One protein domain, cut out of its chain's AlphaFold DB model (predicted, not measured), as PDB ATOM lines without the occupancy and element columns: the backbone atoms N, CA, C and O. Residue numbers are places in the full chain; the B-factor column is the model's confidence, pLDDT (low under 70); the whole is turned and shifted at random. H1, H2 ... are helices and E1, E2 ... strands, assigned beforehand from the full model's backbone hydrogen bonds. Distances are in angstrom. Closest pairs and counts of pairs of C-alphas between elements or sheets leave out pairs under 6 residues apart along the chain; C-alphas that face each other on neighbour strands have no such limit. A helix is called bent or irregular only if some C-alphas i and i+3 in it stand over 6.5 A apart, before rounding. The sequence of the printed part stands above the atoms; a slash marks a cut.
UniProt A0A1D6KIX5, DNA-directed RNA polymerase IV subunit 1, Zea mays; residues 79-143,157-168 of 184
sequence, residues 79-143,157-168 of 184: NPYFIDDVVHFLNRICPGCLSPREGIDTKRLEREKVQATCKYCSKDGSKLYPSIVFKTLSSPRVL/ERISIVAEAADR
ATOM      1  N   ASN A  79     129.092 108.464 175.695       90.94
ATOM      2  CA  ASN A  79     129.694 108.248 177.002       90.94
ATOM      3  C   ASN A  79     129.667 109.578 177.784       90.94
ATOM      4  O   ASN A  79     130.231 110.558 177.289       90.94
ATOM      5  N   PRO A  80     129.050 109.631 178.981       88.81
ATOM      6  CA  PRO A  80     128.943 110.858 179.769       88.81
ATOM      7  C   PRO A  80     130.283 111.556 180.029       88.81
ATOM      8  O   PRO A  80     130.323 112.781 180.075       88.81
ATOM      9  N   TYR A  81     131.377 110.797 180.144       89.50
ATOM     10  CA  TYR A  81     132.713 111.343 180.399       89.50
ATOM     11  C   TYR A  81     133.370 111.984 179.171       89.50
ATOM     12  O   TYR A  81     134.319 112.740 179.332       89.50
ATOM     13  N   PHE A  82     132.865 111.717 177.962       92.50
ATOM     14  CA  PHE A  82     133.404 112.270 176.713       92.50
ATOM     15  C   PHE A  82     132.499 113.332 176.087       92.50
ATOM     16  O   PHE A  82     132.760 113.763 174.968       92.50
ATOM     17  N   ILE A  83     131.425 113.761 176.758       92.00
ATOM     18  CA  ILE A  83     130.491 114.738 176.179       92.00
ATOM     19  C   ILE A  83     131.211 116.035 175.802       92.00
ATOM     20  O   ILE A  83     131.044 116.519 174.682       92.00
ATOM     21  N   ASP A  84     132.036 116.570 176.700       91.38
ATOM     22  CA  ASP A  84     132.738 117.831 176.454       91.38
ATOM     23  C   ASP A  84     133.788 117.691 175.343       91.38
ATOM     24  O   ASP A  84     133.911 118.583 174.502       91.38
ATOM     25  N   ASP A  85     134.466 116.542 175.259       93.94
ATOM     26  CA  ASP A  85     135.373 116.226 174.152       93.94
ATOM     27  C   ASP A  85     134.618 116.141 172.820       93.94
ATOM     28  O   ASP A  85     135.050 116.702 171.811       93.94
ATOM     29  N   VAL A  86     133.445 115.502 172.801       94.06
ATOM     30  CA  VAL A  86     132.587 115.444 171.609       94.06
ATOM     31  C   VAL A  86     132.169 116.854 171.188       94.06
ATOM     32  O   VAL A  86     132.323 117.207 170.018       94.06
ATOM     33  N   VAL A  87     131.704 117.695 172.116       94.25
ATOM     34  CA  VAL A  87     131.354 119.102 171.839       94.25
ATOM     35  C   VAL A  87     132.557 119.873 171.296       94.25
ATOM     36  O   VAL A  87     132.430 120.653 170.345       94.25
ATOM     37  N   HIS A  88     133.738 119.635 171.858       93.50
ATOM     38  CA  HIS A  88     134.979 120.231 171.397       93.50
ATOM     39  C   HIS A  88     135.294 119.844 169.944       93.50
ATOM     40  O   HIS A  88     135.556 120.724 169.116       93.50
ATOM     41  N   PHE A  89     135.207 118.556 169.601       92.56
ATOM     42  CA  PHE A  89     135.421 118.079 168.231       92.56
ATOM     43  C   PHE A  89     134.373 118.619 167.255       92.56
ATOM     44  O   PHE A  89     134.738 119.108 166.184       92.56
ATOM     45  N   LEU A  90     133.091 118.613 167.632       92.44
ATOM     46  CA  LEU A  90     131.993 119.115 166.798       92.44
ATOM     47  C   LEU A  90     132.161 120.602 166.441       92.44
ATOM     48  O   LEU A  90     131.877 121.010 165.314       92.44
ATOM     49  N   ASN A  91     132.687 121.412 167.362       91.44
ATOM     50  CA  ASN A  91     132.986 122.823 167.096       91.44
ATOM     51  C   ASN A  91     134.210 123.040 166.192       91.44
ATOM     52  O   ASN A  91     134.348 124.110 165.591       91.44
ATOM     53  N   ARG A  92     135.086 122.037 166.064       90.50
ATOM     54  CA  ARG A  92     136.281 122.078 165.208       90.50
ATOM     55  C   ARG A  92     136.048 121.551 163.797       90.50
ATOM     56  O   ARG A  92     136.899 121.772 162.937       90.50
ATOM     57  N   ILE A  93     134.916 120.907 163.532       89.62
ATOM     58  CA  ILE A  93     134.564 120.387 162.207       89.62
ATOM     59  C   ILE A  93     133.417 121.180 161.574       89.62
ATOM     60  O   ILE A  93     132.634 121.877 162.231       89.62
ATOM     61  N   CYS A  94     133.337 121.132 160.252       87.44
ATOM     62  CA  CYS A  94     132.192 121.635 159.516       87.44
ATOM     63  C   CYS A  94     131.030 120.632 159.627       87.44
ATOM     64  O   CYS A  94     131.212 119.482 159.241       87.44
ATOM     65  N   PRO A  95     129.821 121.035 160.060       87.31
ATOM     66  CA  PRO A  95     128.684 120.115 160.146       87.31
ATOM     67  C   PRO A  95     128.175 119.642 158.772       87.31
ATOM     68  O   PRO A  95     127.442 118.665 158.701       87.31
ATOM     69  N   GLY A  96     128.543 120.326 157.682       86.75
ATOM     70  CA  GLY A  96     128.135 119.958 156.325       86.75
ATOM     71  C   GLY A  96     129.074 118.962 155.649       86.75
ATOM     72  O   GLY A  96     128.629 117.932 155.163       86.75
ATOM     73  N   CYS A  97     130.369 119.281 155.577       88.00
ATOM     74  CA  CYS A  97     131.358 118.451 154.874       88.00
ATOM     75  C   CYS A  97     132.301 117.676 155.799       88.00
ATOM     76  O   CYS A  97     133.209 117.019 155.302       88.00
ATOM     77  N   LEU A  98     132.134 117.792 157.120       87.62
ATOM     78  CA  LEU A  98     132.944 117.128 158.152       87.62
ATOM     79  C   LEU A  98     134.444 117.461 158.114       87.62
ATOM     80  O   LEU A  98     135.226 116.915 158.888       87.62
ATOM     81  N   SER A  99     134.862 118.401 157.262       86.19
ATOM     82  CA  SER A  99     136.245 118.858 157.212       86.19
ATOM     83  C   SER A  99     136.581 119.689 158.455       86.19
ATOM     84  O   SER A  99     135.724 120.442 158.931       86.19
ATOM     85  N   PRO A 100     137.828 119.639 158.947       84.94
ATOM     86  CA  PRO A 100     138.304 120.565 159.968       84.94
ATOM     87  C   PRO A 100     138.080 122.025 159.544       84.94
ATOM     88  O   PRO A 100     138.246 122.372 158.370       84.94
ATOM     89  N   ARG A 101     137.693 122.887 160.487       79.38
ATOM     90  CA  ARG A 101     137.639 124.342 160.285       79.38
ATOM     91  C   ARG A 101     139.074 124.899 160.220       79.38
ATOM     92  O   ARG A 101     140.001 124.302 160.768       79.38
ATOM     93  N   GLU A 102     139.268 126.014 159.512       65.44
ATOM     94  CA  GLU A 102     140.592 126.637 159.337       65.44
ATOM     95  C   GLU A 102     141.267 126.944 160.684       65.44
ATOM     96  O   GLU A 102     140.599 127.345 161.636       65.44
ATOM     97  N   GLY A 103     142.588 126.740 160.760       57.66
ATOM     98  CA  GLY A 103     143.379 126.841 161.998       57.66
ATOM     99  C   GLY A 103     143.797 125.495 162.604       57.66
ATOM    100  O   GLY A 103     144.448 125.466 163.644       57.66
ATOM    101  N   ILE A 104     143.450 124.377 161.960       53.97
ATOM    102  CA  ILE A 104     143.903 123.035 162.337       53.97
ATOM    103  C   ILE A 104     144.861 122.530 161.251       53.97
ATOM    104  O   ILE A 104     144.419 122.140 160.168       53.97
ATOM    105  N   ASP A 105     146.163 122.514 161.553       46.53
ATOM    106  CA  ASP A 105     147.248 121.988 160.705       46.53
ATOM    107  C   ASP A 105     147.178 120.456 160.561       46.53
ATOM    108  O   ASP A 105     148.063 119.697 160.943       46.53
ATOM    109  N   THR A 106     146.102 119.950 159.974       52.81
ATOM    110  CA  THR A 106     145.984 118.529 159.629       52.81
ATOM    111  C   THR A 106     146.658 118.294 158.295       52.81
ATOM    112  O   THR A 106     145.960 118.037 157.326       52.81
ATOM    113  N   LYS A 107     147.982 118.458 158.162       47.09
ATOM    114  CA  LYS A 107     148.702 118.145 156.910       47.09
ATOM    115  C   LYS A 107     148.152 116.834 156.318       47.09
ATOM    116  O   LYS A 107     148.220 115.805 156.976       47.09
ATOM    117  N   ARG A 108     147.643 116.899 155.075       50.56
ATOM    118  CA  ARG A 108     147.398 115.748 154.186       50.56
ATOM    119  C   ARG A 108     146.083 114.950 154.349       50.56
ATOM    120  O   ARG A 108     146.111 113.737 154.499       50.56
ATOM    121  N   LEU A 109     144.937 115.603 154.149       52.06
ATOM    122  CA  LEU A 109     143.765 114.952 153.541       52.06
ATOM    123  C   LEU A 109     143.282 115.845 152.394       52.06
ATOM    124  O   LEU A 109     143.300 117.062 152.552       52.06
ATOM    125  N   GLU A 110     142.947 115.254 151.248       53.03
ATOM    126  CA  GLU A 110     142.587 115.876 149.961       53.03
ATOM    127  C   GLU A 110     141.648 117.092 150.108       53.03
ATOM    128  O   GLU A 110     140.423 116.983 150.100       53.03
ATOM    129  N   ARG A 111     142.229 118.280 150.307       54.59
ATOM    130  CA  ARG A 111     141.528 119.404 150.947       54.59
ATOM    131  C   ARG A 111     140.795 120.344 149.998       54.59
ATOM    132  O   ARG A 111     140.076 121.221 150.459       54.59
ATOM    133  N   GLU A 112     140.959 120.197 148.691       54.44
ATOM    134  CA  GLU A 112     140.721 121.346 147.808       54.44
ATOM    135  C   GLU A 112     139.372 121.336 147.078       54.44
ATOM    136  O   GLU A 112     138.849 122.406 146.786       54.44
ATOM    137  N   LYS A 113     138.736 120.178 146.844       51.66
ATOM    138  CA  LYS A 113     137.484 120.141 146.054       51.66
ATOM    139  C   LYS A 113     136.194 120.211 146.881       51.66
ATOM    140  O   LYS A 113     135.226 120.814 146.432       51.66
ATOM    141  N   VAL A 114     136.166 119.639 148.088       56.25
ATOM    142  CA  VAL A 114     134.930 119.543 148.901       56.25
ATOM    143  C   VAL A 114     134.626 120.842 149.657       56.25
ATOM    144  O   VAL A 114     133.464 121.213 149.825       56.25
ATOM    145  N   GLN A 115     135.654 121.577 150.091       57.91
ATOM    146  CA  GLN A 115     135.452 122.826 150.832       57.91
ATOM    147  C   GLN A 115     134.850 123.932 149.947       57.91
ATOM    148  O   GLN A 115     134.078 124.749 150.449       57.91
ATOM    149  N   ALA A 116     135.145 123.920 148.642       60.00
ATOM    150  CA  ALA A 116     134.672 124.913 147.677       60.00
ATOM    151  C   ALA A 116     133.146 124.884 147.453       60.00
ATOM    152  O   ALA A 116     132.560 125.907 147.117       60.00
ATOM    153  N   THR A 117     132.482 123.742 147.667       73.94
ATOM    154  CA  THR A 117     131.036 123.573 147.406       73.94
ATOM    155  C   THR A 117     130.186 123.491 148.675       73.94
ATOM    156  O   THR A 117     128.954 123.466 148.608       73.94
ATOM    157  N   CYS A 118     130.808 123.453 149.854       82.75
ATOM    158  CA  CYS A 118     130.076 123.303 151.103       82.75
ATOM    159  C   CYS A 118     129.431 124.627 151.547       82.75
ATOM    160  O   CYS A 118     130.120 125.584 151.899       82.75
ATOM    161  N   LYS A 119     128.093 124.633 151.655       84.06
ATOM    162  CA  LYS A 119     127.260 125.782 152.073       84.06
ATOM    163  C   LYS A 119     127.601 126.362 153.459       84.06
ATOM    164  O   LYS A 119     127.219 127.490 153.764       84.06
ATOM    165  N   TYR A 120     128.292 125.586 154.297       81.56
ATOM    166  CA  TYR A 120     128.768 125.994 155.624       81.56
ATOM    167  C   TYR A 120     130.199 126.566 155.601       81.56
ATOM    168  O   TYR A 120     130.566 127.339 156.489       81.56
ATOM    169  N   CYS A 121     131.009 126.200 154.600       79.31
ATOM    170  CA  CYS A 121     132.424 126.575 154.491       79.31
ATOM    171  C   CYS A 121     132.688 127.767 153.568       79.31
ATOM    172  O   CYS A 121     133.828 128.226 153.538       79.31
ATOM    173  N   SER A 122     131.687 128.251 152.821       70.88
ATOM    174  CA  SER A 122     131.847 129.334 151.843       70.88
ATOM    175  C   SER A 122     132.572 130.540 152.451       70.88
ATOM    176  O   SER A 122     132.086 131.160 153.401       70.88
ATOM    177  N   LYS A 123     133.756 130.846 151.910       62.75
ATOM    178  CA  LYS A 123     134.626 131.945 152.361       62.75
ATOM    179  C   LYS A 123     134.301 133.276 151.686       62.75
ATOM    180  O   LYS A 123     134.691 134.318 152.198       62.75
ATOM    181  N   ASP A 124     133.506 133.252 150.618       59.88
ATOM    182  CA  ASP A 124     133.188 134.414 149.776       59.88
ATOM    183  C   ASP A 124     132.156 135.372 150.413       59.88
ATOM    184  O   ASP A 124     131.393 136.041 149.724       59.88
ATOM    185  N   GLY A 125     132.053 135.408 151.749       55.44
ATOM    186  CA  GLY A 125     131.080 136.232 152.487       55.44
ATOM    187  C   GLY A 125     129.617 135.763 152.388       55.44
ATOM    188  O   GLY A 125     128.745 136.250 153.112       55.44
ATOM    189  N   SER A 126     129.347 134.758 151.557       58.09
ATOM    190  CA  SER A 126     128.034 134.191 151.246       58.09
ATOM    191  C   SER A 126     127.768 132.867 151.971       58.09
ATOM    192  O   SER A 126     127.129 131.976 151.415       58.09
ATOM    193  N   LYS A 127     128.224 132.706 153.229       63.75
ATOM    194  CA  LYS A 127     127.782 131.567 154.060       63.75
ATOM    195  C   LYS A 127     126.255 131.523 154.057       63.75
ATOM    196  O   LYS A 127     125.623 132.416 154.627       63.75
ATOM    197  N   LEU A 128     125.692 130.511 153.398       72.75
ATOM    198  CA  LEU A 128     124.248 130.367 153.226       72.75
ATOM    199  C   LEU A 128     123.583 129.912 154.528       72.75
ATOM    200  O   LEU A 128     122.418 130.212 154.759       72.75
ATOM    201  N   TYR A 129     124.344 129.228 155.386       76.25
ATOM    202  CA  TYR A 129     123.910 128.811 156.716       76.25
ATOM    203  C   TYR A 129     124.617 129.604 157.825       76.25
ATOM    204  O   TYR A 129     125.788 129.977 157.665       76.25
ATOM    205  N   PRO A 130     123.926 129.862 158.954       80.56
ATOM    206  CA  PRO A 130     124.523 130.497 160.122       80.56
ATOM    207  C   PRO A 130     125.650 129.638 160.702       80.56
ATOM    208  O   PRO A 130     125.762 128.437 160.436       80.56
ATOM    209  N   SER A 131     126.502 130.260 161.515       82.88
ATOM    210  CA  SER A 131     127.552 129.508 162.202       82.88
ATOM    211  C   SER A 131     126.916 128.655 163.294       82.88
ATOM    212  O   SER A 131     126.195 129.180 164.130       82.88
ATOM    213  N   ILE A 132     127.192 127.352 163.295       86.88
ATOM    214  CA  ILE A 132     126.713 126.447 164.341       86.88
ATOM    215  C   ILE A 132     127.761 126.334 165.445       86.88
ATOM    216  O   ILE A 132     128.944 126.090 165.152       86.88
ATOM    217  N   VAL A 133     127.297 126.488 166.684       90.62
ATOM    218  CA  VAL A 133     128.058 126.274 167.917       90.62
ATOM    219  C   VAL A 133     127.400 125.149 168.705       90.62
ATOM    220  O   VAL A 133     126.211 125.209 169.009       90.62
ATOM    221  N   PHE A 134     128.177 124.126 169.038       92.88
ATOM    222  CA  PHE A 134     127.730 123.036 169.897       92.88
ATOM    223  C   PHE A 134     128.031 123.360 171.358       92.88
ATOM    224  O   PHE A 134     129.110 123.880 171.660       92.88
ATOM    225  N   LYS A 135     127.100 123.049 172.259       92.88
ATOM    226  CA  LYS A 135     127.254 123.239 173.707       92.88
ATOM    227  C   LYS A 135     126.727 122.035 174.472       92.88
ATOM    228  O   LYS A 135     125.780 121.379 174.034       92.88
ATOM    229  N   THR A 136     127.310 121.798 175.641       90.94
ATOM    230  CA  THR A 136     126.765 120.887 176.645       90.94
ATOM    231  C   THR A 136     125.694 121.627 177.446       90.94
ATOM    232  O   THR A 136     125.958 122.693 178.001       90.94
ATOM    233  N   LEU A 137     124.483 121.077 177.507       85.88
ATOM    234  CA  LEU A 137     123.459 121.485 178.459       85.88
ATOM    235  C   LEU A 137     123.317 120.400 179.513       85.88
ATOM    236  O   LEU A 137     123.007 119.250 179.199       85.88
ATOM    237  N   SER A 138     123.511 120.789 180.763       80.88
ATOM    238  CA  SER A 138     123.158 119.983 181.914       80.88
ATOM    239  C   SER A 138     121.847 120.540 182.477       80.88
ATOM    240  O   SER A 138     121.705 121.740 182.721       80.88
ATOM    241  N   SER A 139     120.819 119.697 182.552       67.38
ATOM    242  CA  SER A 139     119.574 120.068 183.218       67.38
ATOM    243  C   SER A 139     119.597 119.499 184.630       67.38
ATOM    244  O   SER A 139     119.456 118.273 184.772       67.38
ATOM    245  N   PRO A 140     119.681 120.344 185.678       57.00
ATOM    246  CA  PRO A 140     119.373 119.876 187.011       57.00
ATOM    247  C   PRO A 140     117.913 119.451 186.955       57.00
ATOM    248  O   PRO A 140     117.038 120.252 186.614       57.00
ATOM    249  N   ARG A 141     117.633 118.169 187.216       49.00
ATOM    250  CA  ARG A 141     116.244 117.717 187.318       49.00
ATOM    251  C   ARG A 141     115.573 118.613 188.354       49.00
ATOM    252  O   ARG A 141     115.982 118.627 189.513       49.00
ATOM    253  N   VAL A 142     114.603 119.397 187.891       43.34
ATOM    254  CA  VAL A 142     113.842 120.369 188.673       43.34
ATOM    255  C   VAL A 142     113.472 119.772 190.028       43.34
ATOM    256  O   VAL A 142     112.921 118.673 190.112       43.34
ATOM    257  N   LEU A 143     113.790 120.529 191.078       40.59
ATOM    258  CA  LEU A 143     113.357 120.338 192.455       40.59
ATOM    259  C   LEU A 143     111.824 120.272 192.519       40.59
ATOM    260  O   LEU A 143     111.154 121.278 192.728       40.59
ATOM    261  N   GLU A 157     122.940 114.020 186.292       66.75
ATOM    262  CA  GLU A 157     122.272 115.110 185.602       66.75
ATOM    263  C   GLU A 157     121.975 114.690 184.156       66.75
ATOM    264  O   GLU A 157     122.740 113.940 183.544       66.75
ATOM    265  N   ARG A 158     120.837 115.116 183.599       76.50
ATOM    266  CA  ARG A 158     120.578 114.855 182.179       76.50
ATOM    267  C   ARG A 158     121.487 115.775 181.378       76.50
ATOM    268  O   ARG A 158     121.279 116.986 181.387       76.50
ATOM    269  N   ILE A 159     122.472 115.184 180.712       84.38
ATOM    270  CA  ILE A 159     123.403 115.884 179.834       84.38
ATOM    271  C   ILE A 159     122.905 115.750 178.392       84.38
ATOM    272  O   ILE A 159     122.467 114.679 177.968       84.38
ATOM    273  N   SER A 160     122.924 116.840 177.635       87.81
ATOM    274  CA  SER A 160     122.551 116.862 176.219       87.81
ATOM    275  C   SER A 160     123.490 117.771 175.436       87.81
ATOM    276  O   SER A 160     123.922 118.803 175.940       87.81
ATOM    277  N   ILE A 161     123.792 117.391 174.196       91.44
ATOM    278  CA  ILE A 161     124.531 118.238 173.258       91.44
ATOM    279  C   ILE A 161     123.508 119.002 172.423       91.44
ATOM    280  O   ILE A 161     122.669 118.391 171.761       91.44
ATOM    281  N   VAL A 162     123.579 120.330 172.446       92.25
ATOM    282  CA  VAL A 162     122.724 121.200 171.629       92.25
ATOM    283  C   VAL A 162     123.537 121.933 170.581       92.25
ATOM    284  O   VAL A 162     124.699 122.267 170.804       92.25
ATOM    285  N   ALA A 163     122.908 122.189 169.438       92.12
ATOM    286  CA  ALA A 163     123.450 123.006 168.366       92.12
ATOM    287  C   ALA A 163     122.699 124.341 168.331       92.12
ATOM    288  O   ALA A 163     121.493 124.374 168.096       92.12
ATOM    289  N   GLU A 164     123.416 125.438 168.551       90.44
ATOM    290  CA  GLU A 164     122.881 126.794 168.472       90.44
ATOM    291  C   GLU A 164     123.363 127.471 167.187       90.44
ATOM    292  O   GLU A 164     124.547 127.414 166.838       90.44
ATOM    293  N   ALA A 165     122.446 128.136 166.485       86.75
ATOM    294  CA  ALA A 165     122.796 129.028 165.393       86.75
ATOM    295  C   ALA A 165     123.262 130.368 165.978       86.75
ATOM    296  O   ALA A 165     122.488 131.088 166.601       86.75
ATOM    297  N   ALA A 166     124.534 130.704 165.782       76.69
ATOM    298  CA  ALA A 166     125.037 132.036 166.063       76.69
ATOM    299  C   ALA A 166     124.598 132.966 164.926       76.69
ATOM    300  O   ALA A 166     125.119 132.880 163.804       76.69
ATOM    301  N   ASP A 167     123.633 133.840 165.214       61.38
ATOM    302  CA  ASP A 167     123.278 134.932 164.314       61.38
ATOM    303  C   ASP A 167     124.505 135.807 164.047       61.38
ATOM    304  O   ASP A 167     125.374 136.005 164.904       61.38
ATOM    305  N   ARG A 168     124.600 136.312 162.814       55.09
ATOM    306  CA  ARG A 168     125.686 137.199 162.395       55.09
ATOM    307  C   ARG A 168     125.653 138.455 163.271       55.09
ATOM    308  O   ARG A 168     124.865 139.360 163.018       55.09
TER     309      ARG A 168
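This is residues 79 to 143 and 157 to 168 of the 184 residues of the protein "DNA-directed RNA polymerase IV subunit 1" of Zea mays (UniProt A0A1D6KIX5). What would a structural biologist see first in this model? A ribbon of two long antiparallel strands, E1 and E2, has the single helix H1 packed along it, nearer to E1 than to E2, and a long stretch of loops, residues 93 to 130, winds out past the end of H1 where Arg 92 lies and comes back to E1. How much is there, and what is its outline? The printed part has 77 residues, with one named helix and two named strands in the order H1, E1, E2 along the chain, and the sheet has the order E1 - E2. The class is mixed, helices and strands, though under half of the residues are in named elements: helices hold 13 and strands 18. The whole is loose, with a radius of gyration of the C-alphas of 15.3 A, and only just elongated, its C-alphas spanning 51 by 29 by 16 A along the three main axes.

Where does the helix lie? H1 is residues 80 to 92, and it measures 19.8 A from its first C-alpha at (128.943, 110.858, 179.769) to its last. It is irregular: C-alphas 81 and 84 are 7.6 A apart, where about 5 A is found in a regular helix, and its line is a rough one. Where is the first strand? E1 is residues 131 to 139, with C-alpha 131 at (127.552, 129.508, 162.202), and it is 24.4 A long from first to last C-alpha. Where is the second strand? E2 is residues 158 to 166, 24.0 A long from first to last C-alpha, and it ends at C-alpha 166 at (125.037, 132.036, 166.063).

How near does H1 come to the two strands? H1 and E1 have 10 pairs of C-alphas within 8 A, and the closest are those of Val 87 and Phe 134, 5.7 A apart. H1 and E2 have 3 such pairs, the closest being those of Val 87 and Ile 161 at 7.0 A. The centre of H1 is 9.9 A from that of E1 and 11.1 A from that of E2. How do E1 and E2 pair? They are antiparallel neighbours, with 155 degrees between their N-to-C directions. C-alphas 134 and 163 face each other at 4.5 A, and so do C-alphas 139 and 158 at 5.4 A. N 137 and O 160 are within hydrogen-bond range at 2.8 A, as are N 166 and O 131 at 2.8 A. What does the backbone of the helix show? In H1, 7 of 9 O i to N i+4 pairs are within hydrogen-bond range.

How large is it from tip to tip? The two C-alphas farthest apart are those of Glu 112 and Leu 143, at 52.4 A. From the first printed C-alpha, that of Asn 79, to the last, that of Arg 168, is 32.7 A. Which links are long, and is there a cut? The link from H1 to E1 is long, with 38 residues, 93 to 130, whose C-alphas lie 5 to 21 A from the mean of all C-alphas. The link from E1 to E2 runs across the cut, where residues 144 to 156 are not printed, and the C-alphas of Leu 143 and Glu 157 are 12.4 A apart. Where is confidence low? The mean pLDDT of the printed part is 75.4, with 28 residues under 70: residues 102 to 116, 123 to 127, 139 to 143, 157, and 167 to 168. The mean is 92 in H1 and 86 in both E1 and E2.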